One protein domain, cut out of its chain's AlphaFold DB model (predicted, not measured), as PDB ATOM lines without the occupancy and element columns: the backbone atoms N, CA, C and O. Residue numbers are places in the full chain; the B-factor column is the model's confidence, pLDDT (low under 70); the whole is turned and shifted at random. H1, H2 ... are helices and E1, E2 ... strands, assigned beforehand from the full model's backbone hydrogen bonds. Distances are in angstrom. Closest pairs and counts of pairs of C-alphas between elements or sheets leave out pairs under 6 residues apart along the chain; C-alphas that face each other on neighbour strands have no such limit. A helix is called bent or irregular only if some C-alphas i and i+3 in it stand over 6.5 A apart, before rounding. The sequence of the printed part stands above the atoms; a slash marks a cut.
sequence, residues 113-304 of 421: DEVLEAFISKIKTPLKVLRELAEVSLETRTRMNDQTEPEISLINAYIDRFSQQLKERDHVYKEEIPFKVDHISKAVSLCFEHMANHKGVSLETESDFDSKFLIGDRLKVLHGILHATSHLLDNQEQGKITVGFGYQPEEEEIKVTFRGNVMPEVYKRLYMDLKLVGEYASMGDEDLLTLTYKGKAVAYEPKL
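What this domain is: This is residues 113 to 304 of the 421 residues of the protein "HPt domain-containing protein" of Marinoscillum furvescens DSM 4134 (UniProt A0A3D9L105). A strongly twisted sheet of seven strands curls round helix H3, with H4 and H5 on the same face and H4 in the middle of the domain. On the side of these helices away from the sheet, the bent helix H1 and H2 cross over them as a further cover, while the sheet's other face bears no named helix. The printed part has 192 residues, with five named helices and seven named strands in the order H1 H2 E1 H3 E2 E3 H4 E4 E5 H5 E6 E7, a mixed class of helices and strands. The sheet is branched and mixed: E2 and E4 are parallel, its other neighbour pairs antiparallel. The whole is compact and rounded, with a radius of gyration of the C-alphas of 16.2 A and spans of 44 by 42 by 39 A.

How they stand to each other: E7, residues 289 to 302, has three neighbours in the sheet. On one side of it lie E3, residues 209 to 216, and E6, residues 281 to 283; on the other side lies E5, residues 253 to 260. The pairing is staggered: E7 pairs with E5 over residues 289 to 294 and with E3 over 295 to 302. N 256 and O 291 are 2.8 A apart, N 215 and O 296 2.7 A, and N 282 and O 290 2.8 A, each within hydrogen-bond range. E6 and E7 form a hairpin, as do E5 and E4, residues 239 to 248, where N 246 and O 255 are 2.7 A apart. On the other side of E4 lies the edge strand E2, residues 201 to 207, parallel to it, with N 204 and O 241 at 2.9 A. E2 runs on into E3 at 87 degrees; beside E3 is the edge strand E1, residues 177 to 179, with N 179 and O 214 at 2.8 A. The hub is H4, residues 218 to 235, over E4 and E5 at a height of 8.0 A over the sheet. H3, residues 181 to 198, touches H4 at a shallow tilt of 21 degrees, the same way, closest at the C-alphas of Ile 184 and Leu 222, 6.5 A. H5, residues 264 to 277, is over E6 at a height of 8.5 A; it touches H4 closest at the C-alphas of Ala 228 and Leu 270, 6.8 A. H2, residues 150 to 165, is about perpendicular to H4 at 90 degrees; the two touch with residues 154 to 158 and 219 to 223 alone, closest at the C-alphas of Tyr 158 and Leu 219, 5.9 A. H1, residues 113 to 135, was assigned as one helix by its hydrogen bonds but is bent, with C-alphas 122 and 125 6.5 A apart, into H1a, residues 113 to 122, and H1b, residues 125 to 135. H1a touches residues 273 to 277 of H5 alone, closest at the C-alphas of Ala 118 and Leu 276, 5.6 A. H1b touches residues 190 to 195 of H3 alone, closest at the C-alphas of Val 129 and Cys 191, 5.5 A. Every O i to N i+4 pair is within hydrogen-bond range in H1a, H1b, H2, H4 and H5, and 12 of 14 in H3.

Where its parts are: H1a begins at C-alpha 113, (79.159, 52.960, 106.505). H4 is 26.1 A long, H3 25.5 A, H2 22.3 A and H5 20.2 A. H3 is irregular, with C-alphas 191 and 194 7.7 A apart. E4 is 29.3 A long, E5 23.0 A, E7 21.6 A and E2 19.9 A. E3 bends by 89 degrees at residue 212, and E7 by 130 degrees at residue 299, ending at C-alpha 302, (58.785, 67.798, 70.546).

The domain as a whole: The C-alphas farthest apart, those of Leu 138 and Glu 250, are 46.0 A apart. The printed part has no cut. The links H1 to H2 and H2 to E1 are long, of 14 and 11 residues; the others are tight. Mean pLDDT of the printed part is 73.7; 69 residues are under 70, among them 113 to 148 and 162 to 175.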
ATOM      1  N   ASP A 113      79.798  53.997 107.327       50.75
ATOM      2  CA  ASP A 113      79.159  52.960 106.505       50.75
ATOM      3  C   ASP A 113      78.508  53.563 105.242       50.75
ATOM      4  O   ASP A 113      78.642  53.015 104.152       50.75
ATOM      5  N   GLU A 114      77.945  54.771 105.344       49.34
ATOM      6  CA  GLU A 114      77.384  55.532 104.216       49.34
ATOM      7  C   GLU A 114      78.411  55.873 103.117       49.34
ATOM      8  O   GLU A 114      78.102  55.814 101.927       49.34
ATOM      9  N   VAL A 115      79.649  56.229 103.482       47.88
ATOM     10  CA  VAL A 115      80.717  56.538 102.513       47.88
ATOM     11  C   VAL A 115      81.191  55.262 101.821       47.88
ATOM     12  O   VAL A 115      81.498  55.278 100.625       47.88
ATOM     13  N   LEU A 116      81.225  54.155 102.562       47.28
ATOM     14  CA  LEU A 116      81.586  52.842 102.043       47.28
ATOM     15  C   LEU A 116      80.530  52.327 101.056       47.28
ATOM     16  O   LEU A 116      80.874  51.909  99.951       47.28
ATOM     17  N   GLU A 117      79.250  52.417 101.419       52.38
ATOM     18  CA  GLU A 117      78.118  52.059 100.562       52.38
ATOM     19  C   GLU A 117      78.080  52.918  99.295       52.38
ATOM     20  O   GLU A 117      77.983  52.383  98.187       52.38
ATOM     21  N   ALA A 118      78.268  54.235  99.429       50.62
ATOM     22  CA  ALA A 118      78.347  55.143  98.289       50.62
ATOM     23  C   ALA A 118      79.499  54.773  97.340       50.62
ATOM     24  O   ALA A 118      79.338  54.804  96.119       50.62
ATOM     25  N   PHE A 119      80.663  54.400  97.875       50.41
ATOM     26  CA  PHE A 119      81.810  53.984  97.068       50.41
ATOM     27  C   PHE A 119      81.570  52.643  96.364       50.41
ATOM     28  O   PHE A 119      81.775  52.549  95.152       50.41
ATOM     29  N   ILE A 120      81.079  51.629  97.085       51.59
ATOM     30  CA  ILE A 120      80.741  50.313  96.518       51.59
ATOM     31  C   ILE A 120      79.712  50.469  95.395       51.59
ATOM     32  O   ILE A 120      79.870  49.890  94.318       51.59
ATOM     33  N   SER A 121      78.691  51.301  95.606       55.56
ATOM     34  CA  SER A 121      77.665  51.585  94.603       55.56
ATOM     35  C   SER A 121      78.251  52.257  93.348       55.56
ATOM     36  O   SER A 121      77.944  51.840  92.224       55.56
ATOM     37  N   LYS A 122      79.194  53.203  93.515       54.28
ATOM     38  CA  LYS A 122      79.909  53.869  92.404       54.28
ATOM     39  C   LYS A 122      80.739  52.914  91.550       54.28
ATOM     40  O   LYS A 122      80.815  53.117  90.342       54.28
ATOM     41  N   ILE A 123      81.369  51.901  92.148       50.66
ATOM     42  CA  ILE A 123      82.268  50.977  91.429       50.66
ATOM     43  C   ILE A 123      81.546  49.751  90.854       50.66
ATOM     44  O   ILE A 123      81.959  49.227  89.818       50.66
ATOM     45  N   LYS A 124      80.453  49.299  91.487       59.38
ATOM     46  CA  LYS A 124      79.738  48.069  91.104       59.38
ATOM     47  C   LYS A 124      79.218  48.135  89.669       59.38
ATOM     48  O   LYS A 124      79.372  47.184  88.905       59.38
ATOM     49  N   THR A 125      78.616  49.263  89.301       64.62
ATOM     50  CA  THR A 125      78.012  49.450  87.975       64.62
ATOM     51  C   THR A 125      79.055  49.449  86.847       64.62
ATOM     52  O   THR A 125      78.905  48.636  85.934       64.62
ATOM     53  N   PRO A 126      80.138  50.251  86.900       55.66
ATOM     54  CA  PRO A 126      81.218  50.187  85.910       55.66
ATOM     55  C   PRO A 126      81.808  48.784  85.720       55.66
ATOM     56  O   PRO A 126      82.030  48.357  84.589       55.66
ATOM     57  N   LEU A 127      82.033  48.038  86.809       51.16
ATOM     58  CA  LEU A 127      82.573  46.675  86.739       51.16
ATOM     59  C   LEU A 127      81.613  45.702  86.053       51.16
ATOM     60  O   LEU A 127      82.040  44.859  85.266       51.16
ATOM     61  N   LYS A 128      80.315  45.833  86.328       62.44
ATOM     62  CA  LYS A 128      79.281  45.029  85.681       62.44
ATOM     63  C   LYS A 128      79.227  45.321  84.184       62.44
ATOM     64  O   LYS A 128      79.294  44.385  83.403       62.44
ATOM     65  N   VAL A 129      79.233  46.596  83.792       61.22
ATOM     66  CA  VAL A 129      79.306  47.011  82.380       61.22
ATOM     67  C   VAL A 129      80.532  46.407  81.688       61.22
ATOM     68  O   VAL A 129      80.407  45.815  80.621       61.22
ATOM     69  N   LEU A 130      81.713  46.480  82.311       54.62
ATOM     70  CA  LEU A 130      82.934  45.868  81.776       54.62
ATOM     71  C   LEU A 130      82.817  44.348  81.601       54.62
ATOM     72  O   LEU A 130      83.325  43.809  80.618       54.62
ATOM     73  N   ARG A 131      82.166  43.660  82.544       57.34
ATOM     74  CA  ARG A 131      81.937  42.215  82.472       57.34
ATOM     75  C   ARG A 131      80.980  41.856  81.340       57.34
ATOM     76  O   ARG A 131      81.329  41.005  80.531       57.34
ATOM     77  N   GLU A 132      79.835  42.531  81.243       64.81
ATOM     78  CA  GLU A 132      78.856  42.279  80.177       64.81
ATOM     79  C   GLU A 132      79.484  42.518  78.792       64.81
ATOM     80  O   GLU A 132      79.391  41.675  77.905       64.81
ATOM     81  N   LEU A 133      80.253  43.599  78.621       58.44
ATOM     82  CA  LEU A 133      80.979  43.866  77.372       58.44
ATOM     83  C   LEU A 133      82.052  42.811  77.054       58.44
ATOM     84  O   LEU A 133      82.357  42.564  75.884       58.44
ATOM     85  N   ALA A 134      82.653  42.192  78.075       53.06
ATOM     86  CA  ALA A 134      83.611  41.108  77.893       53.06
ATOM     87  C   ALA A 134      82.922  39.800  77.468       53.06
ATOM     88  O   ALA A 134      83.425  39.132  76.558       53.06
ATOM     89  N   GLU A 135      81.779  39.474  78.081       53.19
ATOM     90  CA  GLU A 135      80.937  38.309  77.763       53.19
ATOM     91  C   GLU A 135      80.366  38.383  76.339       53.19
ATOM     92  O   GLU A 135      80.303  37.375  75.640       53.19
ATOM     93  N   VAL A 136      80.094  39.594  75.850       54.81
ATOM     94  CA  VAL A 136      79.646  39.870  74.476       54.81
ATOM     95  C   VAL A 136      80.740  39.612  73.402       54.81
ATOM     96  O   VAL A 136      80.465  39.718  72.206       54.81
ATOM     97  N   SER A 137      81.992  39.234  73.737       46.53
ATOM     98  CA  SER A 137      83.109  39.272  72.764       46.53
ATOM     99  C   SER A 137      83.725  37.942  72.274       46.53
ATOM    100  O   SER A 137      84.738  37.460  72.782       46.53
ATOM    101  N   LEU A 138      83.237  37.497  71.107       44.25
ATOM    102  CA  LEU A 138      84.058  36.947  70.006       44.25
ATOM    103  C   LEU A 138      83.726  37.618  68.652       44.25
ATOM    104  O   LEU A 138      84.623  37.780  67.832       44.25
ATOM    105  N   GLU A 139      82.502  38.128  68.456       42.38
ATOM    106  CA  GLU A 139      82.073  38.787  67.204       42.38
ATOM    107  C   GLU A 139      82.181  40.329  67.241       42.38
ATOM    108  O   GLU A 139      82.560  40.958  66.248       42.38
ATOM    109  N   THR A 140      81.959  40.962  68.398       44.38
ATOM    110  CA  THR A 140      81.939  42.436  68.543       44.38
ATOM    111  C   THR A 140      83.341  43.060  68.516       44.38
ATOM    112  O   THR A 140      83.539  44.147  67.973       44.38
ATOM    113  N   ARG A 141      84.367  42.336  68.995       42.88
ATOM    114  CA  ARG A 141      85.780  42.777  68.946       42.88
ATOM    115  C   ARG A 141      86.311  42.959  67.522       42.88
ATOM    116  O   ARG A 141      87.196  43.783  67.316       42.88
ATOM    117  N   THR A 142      85.763  42.239  66.545       41.88
ATOM    118  CA  THR A 142      86.107  42.395  65.122       41.88
ATOM    119  C   THR A 142      85.576  43.698  64.518       41.88
ATOM    120  O   THR A 142      86.183  44.208  63.585       41.88
ATOM    121  N   ARG A 143      84.502  44.283  65.069       43.16
ATOM    122  CA  ARG A 143      83.955  45.580  64.624       43.16
ATOM    123  C   ARG A 143      84.636  46.788  65.272       43.16
ATOM    124  O   ARG A 143      84.716  47.843  64.653       43.16
ATOM    125  N   MET A 144      85.201  46.627  66.473       45.62
ATOM    126  CA  MET A 144      85.873  47.707  67.220       45.62
ATOM    127  C   MET A 144      87.151  48.252  66.554       45.62
ATOM    128  O   MET A 144      87.691  49.248  67.030       45.62
ATOM    129  N   ASN A 145      87.640  47.624  65.479       44.06
ATOM    130  CA  ASN A 145      88.882  48.006  64.806       44.06
ATOM    131  C   ASN A 145      88.699  48.717  63.455       44.06
ATOM    132  O   ASN A 145      89.707  49.199  62.949       44.06
ATOM    133  N   ASP A 146      87.485  48.805  62.884       42.97
ATOM    134  CA  ASP A 146      87.334  49.318  61.505       42.97
ATOM    135  C   ASP A 146      86.409  50.529  61.301       42.97
ATOM    136  O   ASP A 146      86.638  51.280  60.362       42.97
ATOM    137  N   GLN A 147      85.452  50.835  62.180       44.94
ATOM    138  CA  GLN A 147      84.782  52.148  62.240       44.94
ATOM    139  C   GLN A 147      84.294  52.353  63.678       44.94
ATOM    140  O   GLN A 147      83.493  51.565  64.172       44.94
ATOM    141  N   THR A 148      84.795  53.357  64.401       57.12
ATOM    142  CA  THR A 148      84.380  53.588  65.795       57.12
ATOM    143  C   THR A 148      82.970  54.166  65.833       57.12
ATOM    144  O   THR A 148      82.787  55.378  65.694       57.12
ATOM    145  N   GLU A 149      81.973  53.301  66.016       75.75
ATOM    146  CA  GLU A 149      80.591  53.708  66.267       75.75
ATOM    147  C   GLU A 149      80.531  54.680  67.476       75.75
ATOM    148  O   GLU A 149      81.268  54.500  68.462       75.75
ATOM    149  N   PRO A 150      79.706  55.744  67.421       80.50
ATOM    150  CA  PRO A 150      79.639  56.767  68.471       80.50
ATOM    151  C   PRO A 150      79.346  56.224  69.878       80.50
ATOM    152  O   PRO A 150      79.913  56.709  70.856       80.50
ATOM    153  N   GLU A 151      78.494  55.210  69.984       81.62
ATOM    154  CA  GLU A 151      78.101  54.519  71.214       81.62
ATOM    155  C   GLU A 151      79.270  53.767  71.870       81.62
ATOM    156  O   GLU A 151      79.471  53.878  73.078       81.62
ATOM    157  N   ILE A 152      80.113  53.087  71.087       72.44
ATOM    158  CA  ILE A 152      81.317  52.407  71.593       72.44
ATOM    159  C   ILE A 152      82.326  53.438  72.106       72.44
ATOM    160  O   ILE A 152      82.929  53.266  73.166       72.44
ATOM    161  N   SER A 153      82.482  54.543  71.373       73.50
ATOM    162  CA  SER A 153      83.351  55.649  71.788       73.50
ATOM    163  C   SER A 153      82.869  56.284  73.097       73.50
ATOM    164  O   SER A 153      83.680  56.641  73.949       73.50
ATOM    165  N   LEU A 154      81.551  56.390  73.274       79.81
ATOM    166  CA  LEU A 154      80.924  56.895  74.490       79.81
ATOM    167  C   LEU A 154      81.150  55.959  75.691       79.81
ATOM    168  O   LEU A 154      81.503  56.435  76.767       79.81
ATOM    169  N   ILE A 155      81.002  54.643  75.504       70.62
ATOM    170  CA  ILE A 155      81.279  53.631  76.537       70.62
ATOM    171  C   ILE A 155      82.753  53.667  76.958       70.62
ATOM    172  O   ILE A 155      83.056  53.688  78.151       70.62
ATOM    173  N   ASN A 156      83.676  53.726  75.994       65.94
ATOM    174  CA  ASN A 156      85.107  53.824  76.287       65.94
ATOM    175  C   ASN A 156      85.429  55.107  77.062       65.94
ATOM    176  O   ASN A 156      86.108  55.045  78.081       65.94
ATOM    177  N   ALA A 157      84.869  56.250  76.650       70.31
ATOM    178  CA  ALA A 157      85.037  57.515  77.364       70.31
ATOM    179  C   ALA A 157      84.481  57.460  78.801       70.31
ATOM    180  O   ALA A 157      85.075  58.027  79.717       70.31
ATOM    181  N   TYR A 158      83.374  56.746  79.024       76.56
ATOM    182  CA  TYR A 158      82.838  56.495  80.364       76.56
ATOM    183  C   TYR A 158      83.790  55.660  81.229       76.56
ATOM    184  O   TYR A 158      84.069  56.038  82.368       76.56
ATOM    185  N   ILE A 159      84.333  54.566  80.687       61.41
ATOM    186  CA  ILE A 159      85.307  53.708  81.384       61.41
ATOM    187  C   ILE A 159      86.596  54.478  81.683       61.41
ATOM    188  O   ILE A 159      87.150  54.356  82.779       61.41
ATOM    189  N   ASP A 160      87.066  55.291  80.739       62.66
ATOM    190  CA  ASP A 160      88.255  56.120  80.906       62.66
ATOM    191  C   ASP A 160      88.038  57.182  81.988       62.66
ATOM    192  O   ASP A 160      88.882  57.315  82.876       62.66
ATOM    193  N   ARG A 161      86.889  57.877  81.990       70.69
ATOM    194  CA  ARG A 161      86.533  58.849  83.040       70.69
ATOM    195  C   ARG A 161      86.440  58.187  84.408       70.69
ATOM    196  O   ARG A 161      86.996  58.711  85.368       70.69
ATOM    197  N   PHE A 162      85.801  57.023  84.502       61.69
ATOM    198  CA  PHE A 162      85.775  56.241  85.738       61.69
ATOM    199  C   PHE A 162      87.197  55.872  86.195       61.69
ATOM    200  O   PHE A 162      87.575  56.104  87.342       61.69
ATOM    201  N   SER A 163      88.034  55.388  85.276       54.66
ATOM    202  CA  SER A 163      89.432  55.036  85.550       54.66
ATOM    203  C   SER A 163      90.279  56.238  85.981       54.66
ATOM    204  O   SER A 163      91.227  56.070  86.747       54.66
ATOM    205  N   GLN A 164      89.976  57.440  85.484       59.38
ATOM    206  CA  GLN A 164      90.614  58.693  85.897       59.38
ATOM    207  C   GLN A 164      90.136  59.142  87.282       59.38
ATOM    208  O   GLN A 164      90.971  59.482  88.114       59.38
ATOM    209  N   GLN A 165      88.834  59.052  87.574       56.72
ATOM    210  CA  GLN A 165      88.271  59.355  88.899       56.72
ATOM    211  C   GLN A 165      88.830  58.450  90.006       56.72
ATOM    212  O   GLN A 165      88.956  58.878  91.148       56.72
ATOM    213  N   LEU A 166      89.210  57.214  89.675       50.00
ATOM    214  CA  LEU A 166      89.927  56.332  90.602       50.00
ATOM    215  C   LEU A 166      91.394  56.749  90.827       50.00
ATOM    216  O   LEU A 166      91.981  56.403  91.849       50.00
ATOM    217  N   LYS A 167      92.013  57.458  89.874       46.03
ATOM    218  CA  LYS A 167      93.433  57.855  89.920       46.03
ATOM    219  C   LYS A 167      93.654  59.240  90.526       46.03
ATOM    220  O   LYS A 167      94.692  59.459  91.146       46.03
ATOM    221  N   GLU A 168      92.717  60.166  90.342       43.41
ATOM    222  CA  GLU A 168      92.851  61.573  90.723       43.41
ATOM    223  C   GLU A 168      91.707  61.986  91.656       43.41
ATOM    224  O   GLU A 168      90.538  61.770  91.351       43.41
ATOM    225  N   ARG A 169      92.038  62.585  92.812       43.50
ATOM    226  CA  ARG A 169      91.048  62.896  93.859       43.50
ATOM    227  C   ARG A 169      90.187  64.139  93.606       43.50
ATOM    228  O   ARG A 169      89.189  64.264  94.302       43.50
ATOM    229  N   ASP A 170      90.514  65.025  92.656       40.09
ATOM    230  CA  ASP A 170      89.935  66.386  92.697       40.09
ATOM    231  C   ASP A 170      89.533  67.065  91.375       40.09
ATOM    232  O   ASP A 170      88.992  68.172  91.423       40.09
ATOM    233  N   HIS A 171      89.709  66.472  90.189       44.31
ATOM    234  CA  HIS A 171      89.365  67.167  88.934       44.31
ATOM    235  C   HIS A 171      88.376  66.389  88.066       44.31
ATOM    236  O   HIS A 171      88.726  65.725  87.096       44.31
ATOM    237  N   VAL A 172      87.088  66.523  88.396       51.66
ATOM    238  CA  VAL A 172      86.004  66.163  87.475       51.66
ATOM    239  C   VAL A 172      85.816  67.323  86.502       51.66
ATOM    240  O   VAL A 172      85.160  68.313  86.822       51.66
ATOM    241  N   TYR A 173      86.403  67.222  85.311       53.69
ATOM    242  CA  TYR A 173      86.099  68.160  84.234       53.69
ATOM    243  C   TYR A 173      84.624  68.026  83.845       53.69
ATOM    244  O   TYR A 173      84.137  66.932  83.555       53.69
ATOM    245  N   LYS A 174      83.907  69.151  83.858       61.50
ATOM    246  CA  LYS A 174      82.555  69.241  83.310       61.50
ATOM    247  C   LYS A 174      82.680  69.248  81.788       61.50
ATOM    248  O   LYS A 174      83.177  70.217  81.218       61.50
ATOM    249  N   GLU A 175      82.271  68.165  81.138       67.69
ATOM    250  CA  GLU A 175      82.176  68.137  79.679       67.69
ATOM    251  C   GLU A 175      80.865  68.812  79.265       67.69
ATOM    252  O   GLU A 175      79.792  68.289  79.526       67.69
ATOM    253  N   GLU A 176      80.925  69.979  78.627       80.00
ATOM    254  CA  GLU A 176      79.774  70.554  77.917       80.00
ATOM    255  C   GLU A 176      79.983  70.345  76.421       80.00
ATOM    256  O   GLU A 176      80.457  71.226  75.706       80.00
ATOM    257  N   ILE A 177      79.691  69.131  75.956       83.69
ATOM    258  CA  ILE A 177      79.934  68.722  74.569       83.69
ATOM    259  C   ILE A 177      78.641  68.280  73.882       83.69
ATOM    260  O   ILE A 177      77.743  67.765  74.550       83.69
ATOM    261  N   PRO A 178      78.529  68.449  72.552       85.19
ATOM    262  CA  PRO A 178      77.388  67.951  71.796       85.19
ATOM    263  C   PRO A 178      77.285  66.417  71.823       85.19
ATOM    264  O   PRO A 178      78.272  65.710  71.598       85.19
ATOM    265  N   PHE A 179      76.084  65.885  72.029       88.56
ATOM    266  CA  PHE A 179      75.777  64.456  71.973       88.56
ATOM    267  C   PHE A 179      74.346  64.198  71.489       88.56
ATOM    268  O   PHE A 179      73.528  65.109  71.417       88.56
ATOM    269  N   LYS A 180      74.039  62.944  71.144       89.12
ATOM    270  CA  LYS A 180      72.689  62.500  70.769       89.12
ATOM    271  C   LYS A 180      72.165  61.501  71.787       89.12
ATOM    272  O   LYS A 180      72.917  60.620  72.208       89.12
ATOM    273  N   VAL A 181      70.878  61.597  72.113       89.81
ATOM    274  CA  VAL A 181      70.183  60.613  72.957       89.81
ATOM    275  C   VAL A 181      70.242  59.218  72.342       89.81
ATOM    276  O   VAL A 181      70.466  58.252  73.064       89.81
ATOM    277  N   ASP A 182      70.159  59.108  71.017       88.12
ATOM    278  CA  ASP A 182      70.265  57.823  70.317       88.12
ATOM    279  C   ASP A 182      71.581  57.099  70.615       88.12
ATOM    280  O   ASP A 182      71.598  55.886  70.801       88.12
ATOM    281  N   HIS A 183      72.698  57.832  70.709       89.38
ATOM    282  CA  HIS A 183      73.993  57.229  71.034       89.38
ATOM    283  C   HIS A 183      74.035  56.736  72.485       89.38
ATOM    284  O   HIS A 183      74.630  55.698  72.759       89.38
ATOM    285  N   ILE A 184      73.389  57.455  73.411       90.94
ATOM    286  CA  ILE A 184      73.242  57.013  74.805       90.94
ATOM    287  C   ILE A 184      72.362  55.762  74.860       90.94
ATOM    288  O   ILE A 184      72.742  54.775  75.478       90.94
ATOM    289  N   SER A 185      71.226  55.775  74.169       90.25
ATOM    290  CA  SER A 185      70.262  54.671  74.132       90.25
ATOM    291  C   SER A 185      70.891  53.379  73.602       90.25
ATOM    292  O   SER A 185      70.778  52.316  74.218       90.25
ATOM    293  N   LYS A 186      71.646  53.481  72.503       87.75
ATOM    294  CA  LYS A 186      72.417  52.359  71.956       87.75
ATOM    295  C   LYS A 186      73.519  51.895  72.902       87.75
ATOM    296  O   LYS A 186      73.679  50.695  73.082       87.75
ATOM    297  N   ALA A 187      74.246  52.817  73.541       86.81
ATOM    298  CA  ALA A 187      75.272  52.456  74.519       86.81
ATOM    299  C   ALA A 187      74.685  51.674  75.706       86.81
ATOM    300  O   ALA A 187      75.249  50.668  76.123       86.81
ATOM    301  N   VAL A 188      73.530  52.095  76.220       89.94
ATOM    302  CA  VAL A 188      72.821  51.406  77.310       89.94
ATOM    303  C   VAL A 188      72.383  50.009  76.879       89.94
ATOM    304  O   VAL A 188      72.590  49.054  77.629       89.94
ATOM    305  N   SER A 189      71.851  49.882  75.663       87.56
ATOM    306  CA  SER A 189      71.470  48.589  75.082       87.56
ATOM    307  C   SER A 189      72.683  47.660  74.980       87.56
ATOM    308  O   SER A 189      72.661  46.570  75.541       87.56
ATOM    309  N   LEU A 190      73.798  48.125  74.405       82.50
ATOM    310  CA  LEU A 190      75.044  47.349  74.313       82.50
ATOM    311  C   LEU A 190      75.562  46.869  75.678       82.50
ATOM    312  O   LEU A 190      76.118  45.777  75.774       82.50
ATOM    313  N   CYS A 191      75.395  47.675  76.728       81.25
ATOM    314  CA  CYS A 191      75.860  47.342  78.072       81.25
ATOM    315  C   CYS A 191      74.988  46.306  78.800       81.25
ATOM    316  O   CYS A 191      75.496  45.639  79.697       81.25
ATOM    317  N   PHE A 192      73.693  46.197  78.479       85.50
ATOM    318  CA  PHE A 192      72.742  45.440  79.306       85.50
ATOM    319  C   PHE A 192      71.809  44.488  78.554       85.50
ATOM    320  O   PHE A 192      71.154  43.681  79.206       85.50
ATOM    321  N   GLU A 193      71.746  44.528  77.224       84.75
ATOM    322  CA  GLU A 193      70.851  43.683  76.424       84.75
ATOM    323  C   GLU A 193      71.103  42.190  76.668       84.75
ATOM    324  O   GLU A 193      70.157  41.435  76.882       84.75
ATOM    325  N   HIS A 194      72.369  41.765  76.739       81.62
ATOM    326  CA  HIS A 194      72.723  40.379  77.066       81.62
ATOM    327  C   HIS A 194      72.162  39.951  78.432       81.62
ATOM    328  O   HIS A 194      71.473  38.934  78.540       81.62
ATOM    329  N   MET A 195      72.391  40.768  79.464       80.81
ATOM    330  CA  MET A 195      71.900  40.511  80.817       80.81
ATOM    331  C   MET A 195      70.367  40.495  80.885       80.81
ATOM    332  O   MET A 195      69.783  39.632  81.544       80.81
ATOM    333  N   ALA A 196      69.717  41.450  80.219       85.81
ATOM    334  CA  ALA A 196      68.266  41.576  80.173       85.81
ATOM    335  C   ALA A 196      67.639  40.348  79.489       85.81
ATOM    336  O   ALA A 196      66.771  39.694  80.070       85.81
ATOM    337  N   ASN A 197      68.181  39.946  78.335       84.31
ATOM    338  CA  ASN A 197      67.744  38.767  77.589       84.31
ATOM    339  C   ASN A 197      67.914  37.473  78.395       84.31
ATOM    340  O   ASN A 197      66.997  36.655  78.434       84.31
ATOM    341  N   HIS A 198      69.040  37.298  79.094       81.25
ATOM    342  CA  HIS A 198      69.262  36.124  79.946       81.25
ATOM    343  C   HIS A 198      68.255  36.040  81.107       81.25
ATOM    344  O   HIS A 198      67.924  34.951  81.574       81.25
ATOM    345  N   LYS A 199      67.752  37.183  81.584       83.12
ATOM    346  CA  LYS A 199      66.704  37.252  82.609       83.12
ATOM    347  C   LYS A 199      65.281  37.232  82.041       83.12
ATOM    348  O   LYS A 199      64.338  37.258  82.815       83.12
ATOM    349  N   GLY A 200      65.091  37.207  80.720       83.12
ATOM    350  CA  GLY A 200      63.757  37.348  80.122       83.12
ATOM    351  C   GLY A 200      63.112  38.716  80.391       83.12
ATOM    352  O   GLY A 200      61.887  38.826  80.444       83.12
ATOM    353  N   VAL A 201      63.931  39.751  80.592       89.00
ATOM    354  CA  VAL A 201      63.499  41.141  80.763       89.00
ATOM    355  C   VAL A 201      63.732  41.890  79.454       89.00
ATOM    356  O   VAL A 201      64.839  41.875  78.924       89.00
ATOM    357  N   SER A 202      62.719  42.581  78.934       87.69
ATOM    358  CA  SER A 202      62.881  43.469  77.779       87.69
ATOM    359  C   SER A 202      63.377  44.840  78.238       87.69
ATOM    360  O   SER A 202      62.713  45.498  79.043       87.69
ATOM    361  N   LEU A 203      64.522  45.284  77.721       90.62
ATOM    362  CA  LEU A 203      65.042  46.634  77.940       90.62
ATOM    363  C   LEU A 203      64.706  47.509  76.731       90.62
ATOM    364  O   LEU A 203      65.118  47.204  75.616       90.62
ATOM    365  N   GLU A 204      63.982  48.598  76.959       90.88
ATOM    366  CA  GLU A 204      63.602  49.543  75.912       90.88
ATOM    367  C   GLU A 204      63.987  50.974  76.279       90.88
ATOM    368  O   GLU A 204      63.978  51.372  77.447       90.88
ATOM    369  N   THR A 205      64.301  51.764  75.257       89.88
ATOM    370  CA  THR A 205      64.595  53.191  75.378       89.88
ATOM    371  C   THR A 205      63.613  53.983  74.533       89.88
ATOM    372  O   THR A 205      63.415  53.657  73.364       89.88
ATOM    373  N   GLU A 206      63.047  55.048  75.086       89.62
ATOM    374  CA  GLU A 206      62.098  55.922  74.391       89.62
ATOM    375  C   GLU A 206      62.502  57.386  74.552       89.62
ATOM    376  O   GLU A 206      63.075  57.757  75.568       89.62
ATOM    377  N   SER A 207      62.209  58.235  73.569       86.56
ATOM    378  CA  SER A 207      62.456  59.680  73.648       86.56
ATOM    379  C   SER A 207      61.170  60.417  73.321       86.56
ATOM    380  O   SER A 207      60.535  60.081  72.323       86.56
ATOM    381  N   ASP A 208      60.797  61.414  74.123       81.38
ATOM    382  CA  ASP A 208      59.634  62.275  73.864       81.38
ATOM    383  C   ASP A 208      59.954  63.521  73.025       81.38
ATOM    384  O   ASP A 208      59.097  64.373  72.794       81.38
ATOM    385  N   PHE A 209      61.181  63.606  72.518       79.44
ATOM    386  CA  PHE A 209      61.626  64.682  71.649       79.44
ATOM    387  C   PHE A 209      62.534  64.180  70.534       79.44
ATOM    388  O   PHE A 209      63.231  63.166  70.672       79.44
ATOM    389  N   ASP A 210      62.535  64.931  69.438       73.31
ATOM    390  CA  ASP A 210      63.546  64.895  68.398       73.31
ATOM    391  C   ASP A 210      64.483  66.085  68.595       73.31
ATOM    392  O   ASP A 210      64.102  67.255  68.568       73.31
ATOM    393  N   SER A 211      65.761  65.789  68.805       66.94
ATOM    394  CA  SER A 211      66.802  66.805  68.757       66.94
ATOM    395  C   SER A 211      67.971  66.299  67.944       66.94
ATOM    396  O   SER A 211      68.394  65.146  68.074       66.94
ATOM    397  N   LYS A 212      68.534  67.185  67.116       69.94
ATOM    398  CA  LYS A 212      69.748  66.856  66.372       69.94
ATOM    399  C   LYS A 212      70.921  66.641  67.322       69.94
ATOM    400  O   LYS A 212      71.682  65.707  67.085       69.94
ATOM    401  N   PHE A 213      71.065  67.472  68.358       81.94
ATOM    402  CA  PHE A 213      72.108  67.355  69.381       81.94
ATOM    403  C   PHE A 213      71.682  68.029  70.692       81.94
ATOM    404  O   PHE A 213      71.085  69.099  70.678       81.94
ATOM    405  N   LEU A 214      72.088  67.460  71.822       87.56
ATOM    406  CA  LEU A 214      72.089  68.098  73.136       87.56
ATOM    407  C   LEU A 214      73.514  68.530  73.486       87.56
ATOM    408  O   LEU A 214      74.461  67.829  73.147       87.56
ATOM    409  N   ILE A 215      73.683  69.641  74.191       87.31
ATOM    410  CA  ILE A 215      74.958  70.088  74.757       87.31
ATOM    411  C   ILE A 215      74.878  69.923  76.269       87.31
ATOM    412  O   ILE A 215      74.032  70.540  76.910       87.31
ATOM    413  N   GLY A 216      75.757  69.105  76.842       88.38
ATOM    414  CA  GLY A 216      75.802  68.858  78.284       88.38
ATOM    415  C   GLY A 216      76.789  67.752  78.650       88.38
ATOM    416  O   GLY A 216      77.526  67.262  77.790       88.38
ATOM    417  N   ASP A 217      76.779  67.341  79.921       88.44
ATOM    418  CA  ASP A 217      77.659  66.277  80.424       88.44
ATOM    419  C   ASP A 217      77.092  64.897  80.082       88.44
ATOM    420  O   ASP A 217      76.445  64.229  80.893       88.44
ATOM    421  N   ARG A 218      77.345  64.470  78.840       90.06
ATOM    422  CA  ARG A 218      76.884  63.181  78.302       90.06
ATOM    423  C   ARG A 218      77.330  61.979  79.138       90.06
ATOM    424  O   ARG A 218      76.627  60.974  79.180       90.06
ATOM    425  N   LEU A 219      78.495  62.062  79.785       86.62
ATOM    426  CA  LEU A 219      79.054  60.972  80.585       86.62
ATOM    427  C   LEU A 219      78.400  60.907  81.967       86.62
ATOM    428  O   LEU A 219      78.196  59.809  82.476       86.62
ATOM    429  N   LYS A 220      78.018  62.054  82.543       85.94
ATOM    430  CA  LYS A 220      77.194  62.098  83.758       85.94
ATOM    431  C   LYS A 220      75.789  61.545  83.500       85.94
ATOM    432  O   LYS A 220      75.315  60.712  84.267       85.94
ATOM    433  N   VAL A 221      75.167  61.929  82.379       89.94
ATOM    434  CA  VAL A 221      73.874  61.366  81.944       89.94
ATOM    435  C   VAL A 221      73.977  59.847  81.791       89.94
ATOM    436  O   VAL A 221      73.183  59.107  82.369       89.94
ATOM    437  N   LEU A 222      74.993  59.364  81.066       90.19
ATOM    438  CA  LEU A 222      75.214  57.931  80.890       90.19
ATOM    439  C   LEU A 222      75.459  57.220  82.228       90.19
ATOM    440  O   LEU A 222      74.907  56.147  82.440       90.19
ATOM    441  N   HIS A 223      76.243  57.805  83.139       86.12
ATOM    442  CA  HIS A 223      76.523  57.212  84.448       86.12
ATOM    443  C   HIS A 223      75.245  56.915  85.233       86.12
ATOM    444  O   HIS A 223      75.051  55.772  85.653       86.12
ATOM    445  N   GLY A 224      74.362  57.906  85.388       87.25
ATOM    446  CA  GLY A 224      73.114  57.709  86.123       87.25
ATOM    447  C   GLY A 224      72.187  56.697  85.451       87.25
ATOM    448  O   GLY A 224      71.583  55.879  86.142       87.25
ATOM    449  N   ILE A 225      72.148  56.661  84.113       92.00
ATOM    450  CA  ILE A 225      71.381  55.642  83.378       92.00
ATOM    451  C   ILE A 225      71.926  54.244  83.615       92.00
ATOM    452  O   ILE A 225      71.151  53.334  83.913       92.00
ATOM    453  N   LEU A 226      73.241  54.055  83.494       87.94
ATOM    454  CA  LEU A 226      73.846  52.744  83.691       87.94
ATOM    455  C   LEU A 226      73.631  52.255  85.127       87.94
ATOM    456  O   LEU A 226      73.350  51.076  85.343       87.94
ATOM    457  N   HIS A 227      73.721  53.165  86.098       84.94
ATOM    458  CA  HIS A 227      73.540  52.862  87.514       84.94
ATOM    459  C   HIS A 227      72.098  52.454  87.831       84.94
ATOM    460  O   HIS A 227      71.871  51.352  88.338       84.94
ATOM    461  N   ALA A 228      71.121  53.266  87.425       88.94
ATOM    462  CA  ALA A 228      69.704  52.966  87.613       88.94
ATOM    463  C   ALA A 228      69.273  51.684  86.888       88.94
ATOM    464  O   ALA A 228      68.648  50.810  87.490       88.94
ATOM    465  N   THR A 229      69.672  51.518  85.626       91.25
ATOM    466  CA  THR A 229      69.334  50.326  84.829       91.25
ATOM    467  C   THR A 229      69.929  49.061  85.443       91.25
ATOM    468  O   THR A 229      69.245  48.045  85.557       91.25
ATOM    469  N   SER A 230      71.181  49.122  85.911       86.50
ATOM    470  CA  SER A 230      71.836  48.005  86.597       86.50
ATOM    471  C   SER A 230      71.074  47.574  87.852       86.50
ATOM    472  O   SER A 230      70.881  46.373  88.058       86.50
ATOM    473  N   HIS A 231      70.624  48.535  88.664       85.94
ATOM    474  CA  HIS A 231      69.852  48.263  89.876       85.94
ATOM    475  C   HIS A 231      68.475  47.670  89.577       85.94
ATOM    476  O   HIS A 231      68.075  46.713  90.241       85.94
ATOM    477  N   LEU A 232      67.765  48.193  88.577       89.69
ATOM    478  CA  LEU A 232      66.471  47.642  88.170       89.69
ATOM    479  C   LEU A 232      66.627  46.211  87.651       89.69
ATOM    480  O   LEU A 232      65.917  45.320  88.105       89.69
ATOM    481  N   LEU A 233      67.625  45.954  86.802       88.81
ATOM    482  CA  LEU A 233      67.925  44.605  86.322       88.81
ATOM    483  C   LEU A 233      68.342  43.650  87.442       88.81
ATOM    484  O   LEU A 233      68.058  42.460  87.349       88.81
ATOM    485  N   ASP A 234      69.020  44.118  88.492       85.25
ATOM    486  CA  ASP A 234      69.368  43.275  89.646       85.25
ATOM    487  C   ASP A 234      68.119  42.788  90.399       85.25
ATOM    488  O   ASP A 234      68.137  41.677  90.923       85.25
ATOM    489  N   ASN A 235      67.045  43.585  90.411       83.88
ATOM    490  CA  ASN A 235      65.846  43.350  91.221       83.88
ATOM    491  C   ASN A 235      64.603  42.939  90.410       83.88
ATOM    492  O   ASN A 235      63.555  42.695  91.001       83.88
ATOM    493  N   GLN A 236      64.703  42.863  89.081       84.69
ATOM    494  CA  GLN A 236      63.616  42.444  88.201       84.69
ATOM    495  C   GLN A 236      63.890  41.048  87.631       84.69
ATOM    496  O   GLN A 236      64.923  40.810  87.003       84.69
ATOM    497  N   GLU A 237      62.953  40.125  87.852       78.81
ATOM    498  CA  GLU A 237      63.061  38.735  87.385       78.81
ATOM    499  C   GLU A 237      62.438  38.508  86.002       78.81
ATOM    500  O   GLU A 237      62.862  37.601  85.302       78.81
ATOM    501  N   GLN A 238      61.442  39.309  85.606       77.88
ATOM    502  CA  GLN A 238      60.750  39.214  84.315       77.88
ATOM    503  C   GLN A 238      60.058  40.541  83.956       77.88
ATOM    504  O   GLN A 238      59.907  41.427  84.800       77.88
ATOM    505  N   GLY A 239      59.600  40.691  82.713       85.31
ATOM    506  CA  GLY A 239      58.811  41.848  82.271       85.31
ATOM    507  C   GLY A 239      59.639  42.884  81.517       85.31
ATOM    508  O   GLY A 239      60.539  42.522  80.769       85.31
ATOM    509  N   LYS A 240      59.332  44.172  81.692       88.88
ATOM    510  CA  LYS A 240      59.919  45.262  80.899       88.88
ATOM    511  C   LYS A 240      60.576  46.320  81.778       88.88
ATOM    512  O   LYS A 240      60.027  46.659  82.823       88.88
ATOM    513  N   ILE A 241      61.725  46.830  81.343       90.94
ATOM    514  CA  ILE A 241      62.365  48.043  81.859       90.94
ATOM    515  C   ILE A 241      62.376  49.066  80.726       90.94
ATOM    516  O   ILE A 241      62.800  48.763  79.615       90.94
ATOM    517  N   THR A 242      61.895  50.274  81.001       91.94
ATOM    518  CA  THR A 242      61.853  51.388  80.048       91.94
ATOM    519  C   THR A 242      62.682  52.549  80.578       91.94
ATOM    520  O   THR A 242      62.457  53.006  81.702       91.94
ATOM    521  N   VAL A 243      63.620  53.028  79.762       93.56
ATOM    522  CA  VAL A 243      64.397  54.249  80.002       93.56
ATOM    523  C   VAL A 243      63.870  55.339  79.071       93.56
ATOM    524  O   VAL A 243      64.090  55.291  77.862       93.56
ATOM    525  N   GLY A 244      63.143  56.305  79.626       91.75
ATOM    526  CA  GLY A 244      62.530  57.391  78.869       91.75
ATOM    527  C   GLY A 244      63.342  58.676  78.935       91.75
ATOM    528  O   GLY A 244      63.674  59.136  80.024       91.75
ATOM    529  N   PHE A 245      63.616  59.286  77.793       91.31
ATOM    530  CA  PHE A 245      64.281  60.576  77.668       91.31
ATOM    531  C   PHE A 245      63.251  61.670  77.414       91.31
ATOM    532  O   PHE A 245      62.435  61.568  76.499       91.31
ATOM    533  N   GLY A 246      63.323  62.726  78.215       89.12
ATOM    534  CA  GLY A 246      62.546  63.939  78.047       89.12
ATOM    535  C   GLY A 246      63.409  65.187  78.039       89.12
ATOM    536  O   GLY A 246      64.513  65.197  78.589       89.12
ATOM    537  N   TYR A 247      62.904  66.251  77.425       88.50
ATOM    538  CA  TYR A 247      63.572  67.549  77.411       88.50
ATOM    539  C   TYR A 247      62.643  68.660  77.901       88.50
ATOM    540  O   TYR A 247      61.479  68.731  77.516       88.50
ATOM    541  N   GLN A 248      63.166  69.529  78.762       86.31
ATOM    542  CA  GLN A 248      62.492  70.722  79.258       86.31
ATOM    543  C   GLN A 248      63.228  71.964  78.742       86.31
ATOM    544  O   GLN A 248      64.260  72.334  79.310       86.31
ATOM    545  N   PRO A 249      62.717  72.608  77.675       83.25
ATOM    546  CA  PRO A 249      63.377  73.754  77.055       83.25
ATOM    547  C   PRO A 249      63.560  74.947  77.997       83.25
ATOM    548  O   PRO A 249      64.626  75.552  77.992       83.25
ATOM    549  N   GLU A 250      62.551  75.261  78.814       83.44
ATOM    550  CA  GLU A 250      62.560  76.436  79.703       83.44
ATOM    551  C   GLU A 250      63.661  76.362  80.768       83.44
ATOM    552  O   GLU A 250      64.316  77.358  81.061       83.44
ATOM    553  N   GLU A 251      63.912  75.163  81.294       85.12
ATOM    554  CA  GLU A 251      64.886  74.922  82.366       85.12
ATOM    555  C   GLU A 251      66.275  74.521  81.845       85.12
ATOM    556  O   GLU A 251      67.222  74.361  82.629       85.12
ATOM    557  N   GLU A 252      66.393  74.342  80.521       87.81
ATOM    558  CA  GLU A 252      67.525  73.706  79.847       87.81
ATOM    559  C   GLU A 252      67.912  72.388  80.536       87.81
ATOM    560  O   GLU A 252      69.045  72.182  80.992       87.81
ATOM    561  N   GLU A 253      66.925  71.498  80.651       89.44
ATOM    562  CA  GLU A 253      67.047  70.255  81.403       89.44
ATOM    563  C   GLU A 253      66.679  69.024  80.583       89.44
ATOM    564  O   GLU A 253      65.696  68.984  79.847       89.44
ATOM    565  N   ILE A 254      67.478  67.981  80.757       89.38
ATOM    566  CA  ILE A 254      67.236  66.639  80.252       89.38
ATOM    567  C   ILE A 254      66.678  65.828  81.414       89.38
ATOM    568  O   ILE A 254      67.328  65.686  82.453       89.38
ATOM    569  N   LYS A 255      65.488  65.273  81.219       90.81
ATOM    570  CA  LYS A 255      64.857  64.341  82.145       90.81
ATOM    571  C   LYS A 255      65.073  62.923  81.660       90.81
ATOM    572  O   LYS A 255      64.837  62.614  80.500       90.81
ATOM    573  N   VAL A 256      65.493  62.049  82.557       91.88
ATOM    574  CA  VAL A 256      65.595  60.620  82.293       91.88
ATOM    575  C   VAL A 256      64.701  59.900  83.281       91.88
ATOM    576  O   VAL A 256      64.864  60.035  84.488       91.88
ATOM    577  N   THR A 257      63.738  59.151  82.773       91.25
ATOM    578  CA  THR A 257      62.755  58.418  83.565       91.25
ATOM    579  C   THR A 257      63.019  56.928  83.482       91.25
ATOM    580  O   THR A 257      63.402  56.417  82.433       91.25
ATOM    581  N   PHE A 258      62.802  56.228  84.588       91.31
ATOM    582  CA  PHE A 258      62.971  54.785  84.669       91.31
ATOM    583  C   PHE A 258      61.679  54.156  85.153       91.31
ATOM    584  O   PHE A 258      61.142  54.558  86.188       91.31
ATOM    585  N   ARG A 259      61.210  53.161  84.401       89.25
ATOM    586  CA  ARG A 259      60.063  52.323  84.750       89.25
ATOM    587  C   ARG A 259      60.454  50.863  84.634       89.25
ATOM    588  O   ARG A 259      61.060  50.458  83.649       89.25
ATOM    589  N   GLY A 260      60.071  50.080  85.618       85.56
ATOM    590  CA  GLY A 260      60.332  48.656  85.741       85.56
ATOM    591  C   GLY A 260      59.313  48.032  86.685       85.56
ATOM    592  O   GLY A 260      58.735  48.720  87.527       85.56
ATOM    593  N   ASN A 261      59.088  46.732  86.536       83.56
ATOM    594  CA  ASN A 261      58.164  45.981  87.381       83.56
ATOM    595  C   ASN A 261      58.912  45.457  88.615       83.56
ATOM    596  O   ASN A 261      59.229  44.271  88.712       83.56
ATOM    597  N   VAL A 262      59.275  46.376  89.508       83.19
ATOM    598  CA  VAL A 262      59.995  46.100  90.758       83.19
ATOM    599  C   VAL A 262      59.218  46.665  91.938       83.19
ATOM    600  O   VAL A 262      58.424  47.584  91.778       83.19
ATOM    601  N   MET A 263      59.457  46.135  93.140       81.25
ATOM    602  CA  MET A 263      58.787  46.641  94.340       81.25
ATOM    603  C   MET A 263      59.171  48.110  94.624       81.25
ATOM    604  O   MET A 263      60.340  48.466  94.427       81.25
ATOM    605  N   PRO A 264      58.262  48.952  95.158       81.56
ATOM    606  CA  PRO A 264      58.533  50.365  95.456       81.56
ATOM    607  C   PRO A 264      59.776  50.613  96.333       81.56
ATOM    608  O   PRO A 264      60.465  51.629  96.214       81.56
ATOM    609  N   GLU A 265      60.131  49.670  97.208       82.25
ATOM    610  CA  GLU A 265      61.334  49.723  98.049       82.25
ATOM    611  C   GLU A 265      62.636  49.699  97.235       82.25
ATOM    612  O   GLU A 265      63.674  50.172  97.703       82.25
ATOM    613  N   VAL A 266      62.608  49.142  96.023       83.25
ATOM    614  CA  VAL A 266      63.744  49.156  95.095       83.25
ATOM    615  C   VAL A 266      63.975  50.574  94.581       83.25
ATOM    616  O   VAL A 266      65.110  51.041  94.631       83.25
ATOM    617  N   TYR A 267      62.918  51.294  94.188       83.31
ATOM    618  CA  TYR A 267      63.024  52.697  93.772       83.31
ATOM    619  C   TYR A 267      63.492  53.604  94.908       83.31
ATOM    620  O   TYR A 267      64.348  54.457  94.690       83.31
ATOM    621  N   LYS A 268      63.006  53.378  96.136       80.69
ATOM    622  CA  LYS A 268      63.469  54.119  97.321       80.69
ATOM    623  C   LYS A 268      64.961  53.909  97.579       80.69
ATOM    624  O   LYS A 268      65.672  54.882  97.809       80.69
ATOM    625  N   ARG A 269      65.444  52.661  97.523       80.06
ATOM    626  CA  ARG A 269      66.879  52.356  97.673       80.06
ATOM    627  C   ARG A 269      67.700  52.986  96.558       80.06
ATOM    628  O   ARG A 269      68.668  53.675  96.841       80.06
ATOM    629  N   LEU A 270      67.253  52.844  95.313       82.19
ATOM    630  CA  LEU A 270      67.925  53.428  94.161       82.19
ATOM    631  C   LEU A 270      67.994  54.962  94.242       82.19
ATOM    632  O   LEU A 270      69.035  55.546  93.965       82.19
ATOM    633  N   TYR A 271      66.921  55.626  94.675       82.38
ATOM    634  CA  TYR A 271      66.919  57.068  94.927       82.38
ATOM    635  C   TYR A 271      67.972  57.470  95.971       82.38
ATOM    636  O   TYR A 271      68.701  58.442  95.764       82.38
ATOM    637  N   MET A 272      68.082  56.719  97.071       74.56
ATOM    638  CA  MET A 272      69.093  56.978  98.101       74.56
ATOM    639  C   MET A 272      70.507  56.758  97.559       74.56
ATOM    640  O   MET A 272      71.358  57.627  97.739       74.56
ATOM    641  N   ASP A 273      70.736  55.671  96.820       72.00
ATOM    642  CA  ASP A 273      72.027  55.371  96.199       72.00
ATOM    643  C   ASP A 273      72.438  56.474  95.212       72.00
ATOM    644  O   ASP A 273      73.561  56.973  95.262       72.00
ATOM    645  N   LEU A 274      71.514  56.927  94.361       77.25
ATOM    646  CA  LEU A 274      71.746  58.002  93.390       77.25
ATOM    647  C   LEU A 274      72.056  59.340  94.069       77.25
ATOM    648  O   LEU A 274      72.973  60.058  93.660       77.25
ATOM    649  N   LYS A 275      71.349  59.651  95.159       72.25
ATOM    650  CA  LYS A 275      71.622  60.838  95.973       72.25
ATOM    651  C   LYS A 275      73.008  60.770  96.622       72.25
ATOM    652  O   LYS A 275      73.722  61.772  96.626       72.25
ATOM    653  N   LEU A 276      73.411  59.600  97.125       59.41
ATOM    654  CA  LEU A 276      74.737  59.368  97.711       59.41
ATOM    655  C   LEU A 276      75.866  59.533  96.684       59.41
ATOM    656  O   LEU A 276      76.960  59.991  97.026       59.41
ATOM    657  N   VAL A 277      75.614  59.211  95.413       56.47
ATOM    658  CA  VAL A 277      76.602  59.400  94.341       56.47
ATOM    659  C   VAL A 277      76.585  60.796  93.706       56.47
ATOM    660  O   VAL A 277      77.470  61.093  92.905       56.47
ATOM    661  N   GLY A 278      75.688  61.687  94.148       57.00
ATOM    662  CA  GLY A 278      75.628  63.091  93.720       57.00
ATOM    663  C   GLY A 278      74.800  63.332  92.453       57.00
ATOM    664  O   GLY A 278      75.003  64.337  91.759       57.00
ATOM    665  N   GLU A 279      73.885  62.414  92.137       69.12
ATOM    666  CA  GLU A 279      72.920  62.567  91.052       69.12
ATOM    667  C   GLU A 279      71.638  63.248  91.547       69.12
ATOM    668  O   GLU A 279      71.150  62.992  92.651       69.12
ATOM    669  N   TYR A 280      71.082  64.137  90.721       71.81
ATOM    670  CA  TYR A 280      69.807  64.792  91.013       71.81
ATOM    671  C   TYR A 280      68.669  63.844  90.642       71.81
ATOM    672  O   TYR A 280      68.194  63.835  89.507       71.81
ATOM    673  N   ALA A 281      68.268  63.029  91.612       75.62
ATOM    674  CA  ALA A 281      67.130  62.133  91.507       75.62
ATOM    675  C   ALA A 281      65.884  62.752  92.151       75.62
ATOM    676  O   ALA A 281      65.973  63.472  93.146       75.62
ATOM    677  N   SER A 282      64.712  62.426  91.619       76.00
ATOM    678  CA  SER A 282      63.418  62.642  92.257       76.00
ATOM    679  C   SER A 282      62.537  61.410  92.067       76.00
ATOM    680  O   SER A 282      62.659  60.667  91.089       76.00
ATOM    681  N   MET A 283      61.669  61.167  93.045       68.88
ATOM    682  CA  MET A 283      60.701  60.075  93.013       68.88
ATOM    683  C   MET A 283      59.343  60.657  92.613       68.88
ATOM    684  O   MET A 283      58.913  61.647  93.208       68.88
ATOM    685  N   GLY A 284      58.731  60.097  91.570       64.38
ATOM    686  CA  GLY A 284      57.364  60.420  91.155       64.38
ATOM    687  C   GLY A 284      56.350  59.549  91.901       64.38
ATOM    688  O   GLY A 284      56.491  59.335  93.105       64.38
ATOM    689  N   ASP A 285      55.358  59.024  91.176       59.16
ATOM    690  CA  ASP A 285      54.481  57.945  91.661       59.16
ATOM    691  C   ASP A 285      55.291  56.675  92.015       59.16
ATOM    692  O   ASP A 285      56.473  56.578  91.674       59.16
ATOM    693  N   GLU A 286      54.672  55.696  92.692       59.38
ATOM    694  CA  GLU A 286      55.352  54.552  93.345       59.38
ATOM    695  C   GLU A 286      56.294  53.725  92.438       59.38
ATOM    696  O   GLU A 286      57.218  53.092  92.955       59.38
ATOM    697  N   ASP A 287      56.143  53.824  91.111       71.31
ATOM    698  CA  ASP A 287      56.883  53.047  90.107       71.31
ATOM    699  C   ASP A 287      57.711  53.905  89.123       71.31
ATOM    700  O   ASP A 287      58.054  53.452  88.024       71.31
ATOM    701  N   LEU A 288      58.002  55.168  89.464       82.00
ATOM    702  CA  LEU A 288      58.712  56.094  88.576       82.00
ATOM    703  C   LEU A 288      59.872  56.813  89.270       82.00
ATOM    704  O   LEU A 288      59.685  57.673  90.135       82.00
ATOM    705  N   LEU A 289      61.085  56.553  88.786       87.06
ATOM    706  CA  LEU A 289      62.273  57.328  89.139       87.06
ATOM    707  C   LEU A 289      62.606  58.319  88.025       87.06
ATOM    708  O   LEU A 289      62.630  57.944  86.854       87.06
ATOM    709  N   THR A 290      62.908  59.564  88.390       88.38
ATOM    710  CA  THR A 290      63.355  60.600  87.450       88.38
ATOM    711  C   THR A 290      64.736  61.115  87.841       88.38
ATOM    712  O   THR A 290      64.984  61.433  88.999       88.38
ATOM    713  N   LEU A 291      65.633  61.217  86.864       89.38
ATOM    714  CA  LEU A 291      66.921  61.891  86.964       89.38
ATOM    715  C   LEU A 291      66.896  63.158  86.112       89.38
ATOM    716  O   LEU A 291      66.418  63.129  84.976       89.38
ATOM    717  N   THR A 292      67.436  64.251  86.643       88.88
ATOM    718  CA  THR A 292      67.473  65.545  85.954       88.88
ATOM    719  C   THR A 292      68.909  66.004  85.734       88.88
ATOM    720  O   THR A 292      69.716  66.061  86.664       88.88
ATOM    721  N   TYR A 293      69.221  66.389  84.499       89.19
ATOM    722  CA  TYR A 293      70.541  66.862  84.090       89.19
ATOM    723  C   TYR A 293      70.436  68.199  83.370       89.19
ATOM    724  O   TYR A 293      69.543  68.393  82.555       89.19
ATOM    725  N   LYS A 294      71.391  69.104  83.592       87.38
ATOM    726  CA  LYS A 294      71.493  70.324  82.783       87.38
ATOM    727  C   LYS A 294      71.957  69.992  81.363       87.38
ATOM    728  O   LYS A 294      72.950  69.281  81.190       87.38
ATOM    729  N   GLY A 295      71.272  70.541  80.363       84.81
ATOM    730  CA  GLY A 295      71.642  70.404  78.960       84.81
ATOM    731  C   GLY A 295      70.827  71.289  78.014       84.81
ATOM    732  O   GLY A 295      69.649  71.547  78.230       84.81
ATOM    733  N   LYS A 296      71.451  71.745  76.927       85.94
ATOM    734  CA  LYS A 296      70.828  72.629  75.927       85.94
ATOM    735  C   LYS A 296      70.560  71.875  74.633       85.94
ATOM    736  O   LYS A 296      71.488  71.291  74.080       85.94
ATOM    737  N   ALA A 297      69.337  71.902  74.117       82.94
ATOM    738  CA  ALA A 297      69.034  71.316  72.817       82.94
ATOM    739  C   ALA A 297      69.442  72.252  71.670       82.94
ATOM    740  O   ALA A 297      69.143  73.445  71.672       82.94
ATOM    741  N   VAL A 298      70.105  71.696  70.657       76.06
ATOM    742  CA  VAL A 298      70.442  72.362  69.397       76.06
ATOM    743  C   VAL A 298      69.447  71.879  68.349       76.06
ATOM    744  O   VAL A 298      69.591  70.777  67.815       76.06
ATOM    745  N   ALA A 299      68.451  72.722  68.068       63.94
ATOM    746  CA  ALA A 299      67.211  72.380  67.366       63.94
ATOM    747  C   ALA A 299      66.395  71.313  68.124       63.94
ATOM    748  O   ALA A 299      66.830  70.170  68.300       63.94
ATOM    749  N   TYR A 300      65.222  71.726  68.600       59.69
ATOM    750  CA  TYR A 300      64.279  70.913  69.360       59.69
ATOM    751  C   TYR A 300      62.954  70.866  68.609       59.69
ATOM    752  O   TYR A 300      62.385  71.915  68.308       59.69
ATOM    753  N   GLU A 301      62.477  69.657  68.345       61.09
ATOM    754  CA  GLU A 301      61.112  69.387  67.911       61.09
ATOM    755  C   GLU A 301      60.511  68.395  68.925       61.09
ATOM    756  O   GLU A 301      61.049  67.297  69.096       61.09
ATOM    757  N   PRO A 302      59.453  68.755  69.671       58.31
ATOM    758  CA  PRO A 302      58.785  67.798  70.546       58.31
ATOM    759  C   PRO A 302      58.225  66.651  69.700       58.31
ATOM    760  O   PRO A 302      57.562  66.902  68.693       58.31
ATOM    761  N   LYS A 303      58.426  65.397  70.124       55.09
ATOM    762  CA  LYS A 303      57.616  64.311  69.575       55.09
ATOM    763  C   LYS A 303      56.248  64.451  70.212       55.09
ATOM    764  O   LYS A 303      56.130  64.466  71.437       55.09
ATOM    765  N   LEU A 304      55.215  64.560  69.385       49.38
ATOM    766  CA  LEU A 304      53.845  64.366  69.844       49.38
ATOM    767  C   LEU A 304      53.812  62.985  70.521       49.38
ATOM    768  O   LEU A 304      54.032  61.974  69.858       49.38
TER     769      LEU A 304